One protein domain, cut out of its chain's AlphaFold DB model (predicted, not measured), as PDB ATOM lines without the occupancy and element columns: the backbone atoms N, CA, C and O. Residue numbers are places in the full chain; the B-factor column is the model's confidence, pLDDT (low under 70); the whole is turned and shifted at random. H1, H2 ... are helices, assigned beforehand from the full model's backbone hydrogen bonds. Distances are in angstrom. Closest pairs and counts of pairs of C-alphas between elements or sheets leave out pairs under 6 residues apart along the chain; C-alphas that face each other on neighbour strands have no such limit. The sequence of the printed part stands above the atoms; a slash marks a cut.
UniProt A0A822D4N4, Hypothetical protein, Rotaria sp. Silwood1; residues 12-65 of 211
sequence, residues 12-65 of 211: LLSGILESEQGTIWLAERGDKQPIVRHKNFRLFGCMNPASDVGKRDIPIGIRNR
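Overview. This is residues 12 to 65 of the 211 residues of the protein "Hypothetical protein" of Rotaria sp. Silwood1 (UniProt A0A822D4N4). There is little regular structure: the short helix H1 leads into one long loop, residues 18 to 59, which swings far out and folds back to the shorter helix H2 near H1. Early in this loop, residues 23 to 24 pair with residues 35 to 36, and residues 27 to 32 between them stick out. The 54 printed residues include two named helices, H1 then H2, and no named strand; the class is all helix, though only 10 residues are in named elements. The whole is loose, with a radius of gyration of the C-alphas of 14.2 A, and elongated, 42 by 25 by 17 A.

Arrangement. H1, residues 12 to 17, and H2, residues 60 to 63, are close but not clearly touching; their closest C-alphas, of Ser 14 and Ile 62, are 6.1 A apart. The short pairing of residues 23 to 24 with 35 to 36 is antiparallel. In H1, 1 of 2 O i to N i+4 pairs is within hydrogen-bond range; H2 is too short for such a pair.

Along the chain. H1 begins at C-alpha 12 (29.142, 45.031, -32.298) and is 9.0 A long. H2 is 4.9 A long and ends at C-alpha 63 (27.462, 33.218, -25.234).

Size, cuts and confidence. The C-alphas farthest apart, of Lys 32 and Ser 51, are 42.3 A apart. The link from H1 to H2 is long, 42 residues. The printed part has no cut. Residues 49 to 57 have pLDDT under 70.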
ATOM      1  N   LEU A  12      28.287  44.979 -31.106       82.50
ATOM      2  CA  LEU A  12      29.142  45.031 -32.298       82.50
ATOM      3  C   LEU A  12      29.784  43.668 -32.593       82.50
ATOM      4  O   LEU A  12      29.787  43.215 -33.738       82.50
ATOM      5  N   LEU A  13      30.270  42.976 -31.556       84.00
ATOM      6  CA  LEU A  13      30.781  41.608 -31.684       84.00
ATOM      7  C   LEU A  13      29.703  40.636 -32.171       84.00
ATOM      8  O   LEU A  13      30.004  39.770 -32.991       84.00
ATOM      9  N   SER A  14      28.451  40.804 -31.729       81.75
ATOM     10  CA  SER A  14      27.316  40.007 -32.210       81.75
ATOM     11  C   SER A  14      27.245  40.003 -33.733       81.75
ATOM     12  O   SER A  14      27.183  38.932 -34.329       81.75
ATOM     13  N   GLY A  15      27.332  41.179 -34.366       80.12
ATOM     14  CA  GLY A  15      27.218  41.318 -35.822       80.12
ATOM     15  C   GLY A  15      28.304  40.565 -36.600       80.12
ATOM     16  O   GLY A  15      28.039  40.008 -37.663       80.12
ATOM     17  N   ILE A  16      29.517  40.466 -36.050       85.81
ATOM     18  CA  ILE A  16      30.612  39.681 -36.652       85.81
ATOM     19  C   ILE A  16      30.390  38.179 -36.469       85.81
ATOM     20  O   ILE A  16      30.778  37.379 -37.321       85.81
ATOM     21  N   LEU A  17      29.832  37.795 -35.322       84.19
ATOM     22  CA  LEU A  17      29.630  36.402 -34.926       84.19
ATOM     23  C   LEU A  17      28.350  35.792 -35.512       84.19
ATOM     24  O   LEU A  17      28.144  34.591 -35.384       84.19
ATOM     25  N   GLU A  18      27.489  36.601 -36.131       80.38
ATOM     26  CA  GLU A  18      26.212  36.159 -36.700       80.38
ATOM     27  C   GLU A  18      26.372  35.261 -37.926       80.38
ATOM     28  O   GLU A  18      25.601  34.326 -38.121       80.38
ATOM     29  N   SER A  19      27.364  35.550 -38.767       78.12
ATOM     30  CA  SER A  19      27.588  34.820 -40.013       78.12
ATOM     31  C   SER A  19      29.051  34.872 -40.438       78.12
ATOM     32  O   SER A  19      29.840  35.690 -39.959       78.12
ATOM     33  N   GLU A  20      29.434  34.011 -41.382       74.81
ATOM     34  CA  GLU A  20      30.785  34.052 -41.940       74.81
ATOM     35  C   GLU A  20      31.085  35.340 -42.715       74.81
ATOM     36  O   GLU A  20      32.249  35.728 -42.845       74.81
ATOM     37  N   GLN A  21      30.029  36.007 -43.178       78.75
ATOM     38  CA  GLN A  21      30.045  37.291 -43.868       78.75
ATOM     39  C   GLN A  21      29.837  38.470 -42.907       78.75
ATOM     40  O   GLN A  21      29.623  39.588 -43.367       78.75
ATOM     41  N   GLY A  22      29.893  38.239 -41.590       82.12
ATOM     42  CA  GLY A  22      29.730  39.279 -40.580       82.12
ATOM     43  C   GLY A  22      30.689  40.455 -40.796       82.12
ATOM     44  O   GLY A  22      31.858  40.280 -41.152       82.12
ATOM     45  N   THR A  23      30.186  41.665 -40.566       84.94
ATOM     46  CA  THR A  23      30.916  42.922 -40.780       84.94
ATOM     47  C   THR A  23      30.831  43.837 -39.567       84.94
ATOM     48  O   THR A  23      29.862  43.766 -38.812       84.94
ATOM     49  N   ILE A  24      31.788  44.755 -39.428       85.62
ATOM     50  CA  ILE A  24      31.756  45.821 -38.413       85.62
ATOM     51  C   ILE A  24      31.544  47.170 -39.087       85.62
ATOM     52  O   ILE A  24      32.190  47.470 -40.089       85.62
ATOM     53  N   TRP A  25      30.715  48.012 -38.481       82.62
ATOM     54  CA  TRP A  25      30.605  49.425 -38.828       82.62
ATOM     55  C   TRP A  25      31.346  50.279 -37.802       82.62
ATOM     56  O   TRP A  25      31.078  50.175 -36.608       82.62
ATOM     57  N   LEU A  26      32.260  51.134 -38.264       80.00
ATOM     58  CA  LEU A  26      32.979  52.096 -37.424       80.00
ATOM     59  C   LEU A  26      32.551  53.523 -37.780       80.00
ATOM     60  O   LEU A  26      33.292  54.282 -38.407       80.00
ATOM     61  N   ALA A  27      31.332  53.888 -37.382       76.38
ATOM     62  CA  ALA A  27      30.757  55.198 -37.693       76.38
ATOM     63  C   ALA A  27      31.584  56.365 -37.117       76.38
ATOM     64  O   ALA A  27      31.735  57.391 -37.775       76.38
ATOM     65  N   GLU A  28      32.190  56.191 -35.939       77.19
ATOM     66  CA  GLU A  28      33.007  57.216 -35.265       77.19
ATOM     67  C   GLU A  28      34.286  57.584 -36.029       77.19
ATOM     68  O   GLU A  28      34.818  58.681 -35.875       77.19
ATOM     69  N   ARG A  29      34.770  56.686 -36.894       75.75
ATOM     70  CA  ARG A  29      35.934  56.929 -37.753       75.75
ATOM     71  C   ARG A  29      35.566  57.658 -39.053       75.75
ATOM     72  O   ARG A  29      36.453  58.083 -39.790       75.75
ATOM     73  N   GLY A  30      34.271  57.807 -39.341       78.81
ATOM     74  CA  GLY A  30      33.773  58.322 -40.618       78.81
ATOM     75  C   GLY A  30      33.881  57.312 -41.767       78.81
ATOM     76  O   GLY A  30      33.871  57.711 -42.935       78.81
ATOM     77  N   ASP A  31      33.998  56.016 -41.456       79.00
ATOM     78  CA  ASP A  31      34.104  54.967 -42.469       79.00
ATOM     79  C   ASP A  31      32.799  54.882 -43.282       79.00
ATOM     80  O   ASP A  31      31.702  54.743 -42.741       79.00
ATOM     81  N   LYS A  32      32.918  54.966 -44.613       80.88
ATOM     82  CA  LYS A  32      31.772  54.920 -45.546       80.88
ATOM     83  C   LYS A  32      31.350  53.501 -45.932       80.88
ATOM     84  O   LYS A  32      30.380  53.336 -46.665       80.88
ATOM     85  N   GLN A  33      32.117  52.497 -45.519       85.25
ATOM     86  CA  GLN A  33      31.923  51.098 -45.884       85.25
ATOM     87  C   GLN A  33      32.138  50.209 -44.656       85.25
ATOM     88  O   GLN A  33      32.992  50.530 -43.824       85.25
ATOM     89  N   PRO A  34      31.408  49.088 -44.551       85.00
ATOM     90  CA  PRO A  34      31.614  48.138 -43.476       85.00
ATOM     91  C   PRO A  34      32.962  47.433 -43.629       85.00
ATOM     92  O   PRO A  34      33.392  47.088 -44.733       85.00
ATOM     93  N   ILE A  35      33.612  47.154 -42.503       87.00
ATOM     94  CA  ILE A  35      34.828  46.347 -42.472       87.00
ATOM     95  C   ILE A  35      34.427  44.880 -42.574       87.00
ATOM     96  O   ILE A  35      33.736  44.342 -41.705       87.00
ATOM     97  N   VAL A  36      34.888  44.234 -43.644       86.00
ATOM     98  CA  VAL A  36      34.632  42.818 -43.910       86.00
ATOM     99  C   VAL A  36      35.624  41.946 -43.155       86.00
ATOM    100  O   VAL A  36      36.836  42.178 -43.168       86.00
ATOM    101  N   ARG A  37      35.100  40.905 -42.510       86.75
ATOM    102  CA  ARG A  37      35.895  39.901 -41.811       86.75
ATOM    103  C   ARG A  37      36.804  39.144 -42.782       86.75
ATOM    104  O   ARG A  37      36.365  38.635 -43.811       86.75
ATOM    105  N   HIS A  38      38.078  39.004 -42.427       88.62
ATOM    106  CA  HIS A  38      39.003  38.160 -43.182       88.62
ATOM    107  C   HIS A  38      38.593  36.676 -43.095       88.62
ATOM    108  O   HIS A  38      38.151  36.219 -42.042       88.62
ATOM    109  N   LYS A  39      38.804  35.886 -44.160       88.44
ATOM    110  CA  LYS A  39      38.421  34.453 -44.198       88.44
ATOM    111  C   LYS A  39      39.032  33.623 -43.062       88.44
ATOM    112  O   LYS A  39      38.390  32.724 -42.542       88.44
ATOM    113  N   ASN A  40      40.250  33.970 -42.643       88.44
ATOM    114  CA  ASN A  40      40.965  33.305 -41.544       88.44
ATOM    115  C   ASN A  40      40.813  34.018 -40.190       88.44
ATOM    116  O   ASN A  40      41.623  33.796 -39.290       88.44
ATOM    117  N   PHE A  41      39.844  34.923 -40.048       87.44
ATOM    118  CA  PHE A  41      39.597  35.592 -38.777       87.44
ATOM    119  C   PHE A  41      39.190  34.574 -37.708       87.44
ATOM    120  O   PHE A  41      38.326  33.728 -37.932       87.44
ATOM    121  N   ARG A  42      39.807  34.680 -36.533       87.19
ATOM    122  CA  ARG A  42      39.465  33.892 -35.349       87.19
ATOM    123  C   ARG A  42      39.347  34.839 -34.169       87.19
ATOM    124  O   ARG A  42      40.238  35.660 -33.958       87.19
ATOM    125  N   LEU A  43      38.269  34.704 -33.407       86.31
ATOM    126  CA  LEU A  43      38.066  35.449 -32.173       86.31
ATOM    127  C   LEU A  43      38.222  34.503 -30.987       86.31
ATOM    128  O   LEU A  43      37.505  33.513 -30.886       86.31
ATOM    129  N   PHE A  44      39.137  34.837 -30.083       89.50
ATOM    130  CA  PHE A  44      39.300  34.147 -28.809       89.50
ATOM    131  C   PHE A  44      38.911  35.105 -27.688       89.50
ATOM    132  O   PHE A  44      39.452  36.206 -27.588       89.50
ATOM    133  N   GLY A  45      37.956  34.689 -26.862       85.75
ATOM    134  CA  GLY A  45      37.542  35.415 -25.670       85.75
ATOM    135  C   GLY A  45      37.923  34.627 -24.427       85.75
ATOM    136  O   GLY A  45      37.631  33.442 -24.336       85.75
ATOM    137  N   CYS A  46      38.551  35.288 -23.459       84.94
ATOM    138  CA  CYS A  46      38.688  34.743 -22.113       84.94
ATOM    139  C   CYS A  46      37.610  35.363 -21.228       84.94
ATOM    140  O   CYS A  46      37.422  36.590 -21.236       84.94
ATOM    141  N   MET A  47      36.933  34.517 -20.459       76.88
ATOM    142  CA  MET A  47      36.038  34.918 -19.386       76.88
ATOM    143  C   MET A  47      36.597  34.401 -18.069       76.88
ATOM    144  O   MET A  47      37.115  33.290 -18.003       76.88
ATOM    145  N   ASN A  48      36.489  35.213 -17.030       70.38
ATOM    146  CA  ASN A  48      36.662  34.716 -15.678       70.38
ATOM    147  C   ASN A  48      35.284  34.247 -15.176       70.38
ATOM    148  O   ASN A  48      34.299  34.930 -15.484       70.38
ATOM    149  N   PRO A  49      35.192  33.144 -14.413       63.97
ATOM    150  CA  PRO A  49      33.920  32.674 -13.871       63.97
ATOM    151  C   PRO A  49      33.231  33.769 -13.040       63.97
ATOM    152  O   PRO A  49      33.885  34.602 -12.406       63.97
ATOM    153  N   ALA A  50      31.895  33.778 -13.064       52.69
ATOM    154  CA  ALA A  50      31.050  34.826 -12.479       52.69
ATOM    155  C   ALA A  50      31.045  34.868 -10.933       52.69
ATOM    156  O   ALA A  50      30.318  35.656 -10.338       52.69
ATOM    157  N   SER A  51      31.863  34.048 -10.264       55.00
ATOM    158  CA  SER A  51      31.986  33.995  -8.800       55.00
ATOM    159  C   SER A  51      32.791  35.151  -8.193       55.00
ATOM    160  O   SER A  51      32.831  35.291  -6.973       55.00
ATOM    161  N   ASP A  52      33.440  35.973  -9.019       54.12
ATOM    162  CA  ASP A  52      34.257  37.107  -8.584       54.12
ATOM    163  C   ASP A  52      33.454  38.416  -8.615       54.12
ATOM    164  O   ASP A  52      32.810  38.758  -9.612       54.12
ATOM    165  N   VAL A  53      33.531  39.182  -7.523       48.06
ATOM    166  CA  VAL A  53      32.829  40.461  -7.331       48.06
ATOM    167  C   VAL A  53      33.007  41.387  -8.544       48.06
ATOM    168  O   VAL A  53      34.126  41.711  -8.938       48.06
ATOM    169  N   GLY A  54      31.889  41.842  -9.119       53.06
ATOM    170  CA  GLY A  54      31.865  42.820 -10.215       53.06
ATOM    171  C   GLY A  54      31.885  42.236 -11.632       53.06
ATOM    172  O   GLY A  54      31.860  43.005 -12.594       53.06
ATOM    173  N   LYS A  55      31.894  40.907 -11.793       60.75
ATOM    174  CA  LYS A  55      31.882  40.262 -13.115       60.75
ATOM    175  C   LYS A  55      30.450  39.987 -13.570       60.75
ATOM    176  O   LYS A  55      29.687  39.319 -12.883       60.75
ATOM    177  N   ARG A  56      30.080  40.544 -14.725       63.38
ATOM    178  CA  ARG A  56      28.760  40.359 -15.342       63.38
ATOM    179  C   ARG A  56      28.771  39.102 -16.201       63.38
ATOM    180  O   ARG A  56      29.741  38.862 -16.919       63.38
ATOM    181  N   ASP A  57      27.682  38.345 -16.164       69.06
ATOM    182  CA  ASP A  57      27.480  37.269 -17.126       69.06
ATOM    183  C   ASP A  57      27.424  37.824 -18.551       69.06
ATOM    184  O   ASP A  57      26.904  38.915 -18.814       69.06
ATOM    185  N   ILE A  58      27.964  37.049 -19.487       77.31
ATOM    186  CA  ILE A  58      27.867  37.360 -20.909       77.31
ATOM    187  C   ILE A  58      26.401  37.169 -21.325       77.31
ATOM    188  O   ILE A  58      25.815  36.132 -20.998       77.31
ATOM    189  N   PRO A  59      25.799  38.107 -22.081       80.69
ATOM    190  CA  PRO A  59      24.457  37.926 -22.618       80.69
ATOM    191  C   PRO A  59      24.332  36.594 -23.369       80.69
ATOM    192  O   PRO A  59      25.164  36.285 -24.226       80.69
ATOM    193  N   ILE A  60      23.269  35.832 -23.088       80.31
ATOM    194  CA  ILE A  60      23.037  34.478 -23.634       80.31
ATOM    195  C   ILE A  60      23.179  34.448 -25.165       80.31
ATOM    196  O   ILE A  60      23.781  33.533 -25.716       80.31
ATOM    197  N   GLY A  61      22.694  35.486 -25.857       81.31
ATOM    198  CA  GLY A  61      22.781  35.586 -27.318       81.31
ATOM    199  C   GLY A  61      24.210  35.649 -27.870       81.31
ATOM    200  O   GLY A  61      24.450  35.154 -28.966       81.31
ATOM    201  N   ILE A  62      25.158  36.211 -27.114       81.94
ATOM    202  CA  ILE A  62      26.586  36.215 -27.464       81.94
ATOM    203  C   ILE A  62      27.227  34.907 -27.026       81.94
ATOM    204  O   ILE A  62      27.959  34.300 -27.800       81.94
ATOM    205  N   ARG A  63      26.921  34.453 -25.807       83.31
ATOM    206  CA  ARG A  63      27.462  33.218 -25.234       83.31
ATOM    207  C   ARG A  63      27.213  32.011 -26.143       83.31
ATOM    208  O   ARG A  63      28.149  31.282 -26.441       83.31
ATOM    209  N   ASN A  64      26.001  31.885 -26.685       85.25
ATOM    210  CA  ASN A  64      25.621  30.805 -27.604       85.25
ATOM    211  C   ASN A  64      26.354  30.843 -28.961       85.25
ATOM    212  O   ASN A  64      26.279  29.874 -29.712       85.25
ATOM    213  N   ARG A  65      27.036  31.945 -29.299       86.00
ATOM    214  CA  ARG A  65      27.849  32.080 -30.523       86.00
ATOM    215  C   ARG A  65      29.318  31.709 -30.297       86.00
ATOM    216  O   ARG A  65      30.094  31.695 -31.249       86.00
TER     217      ARG A  65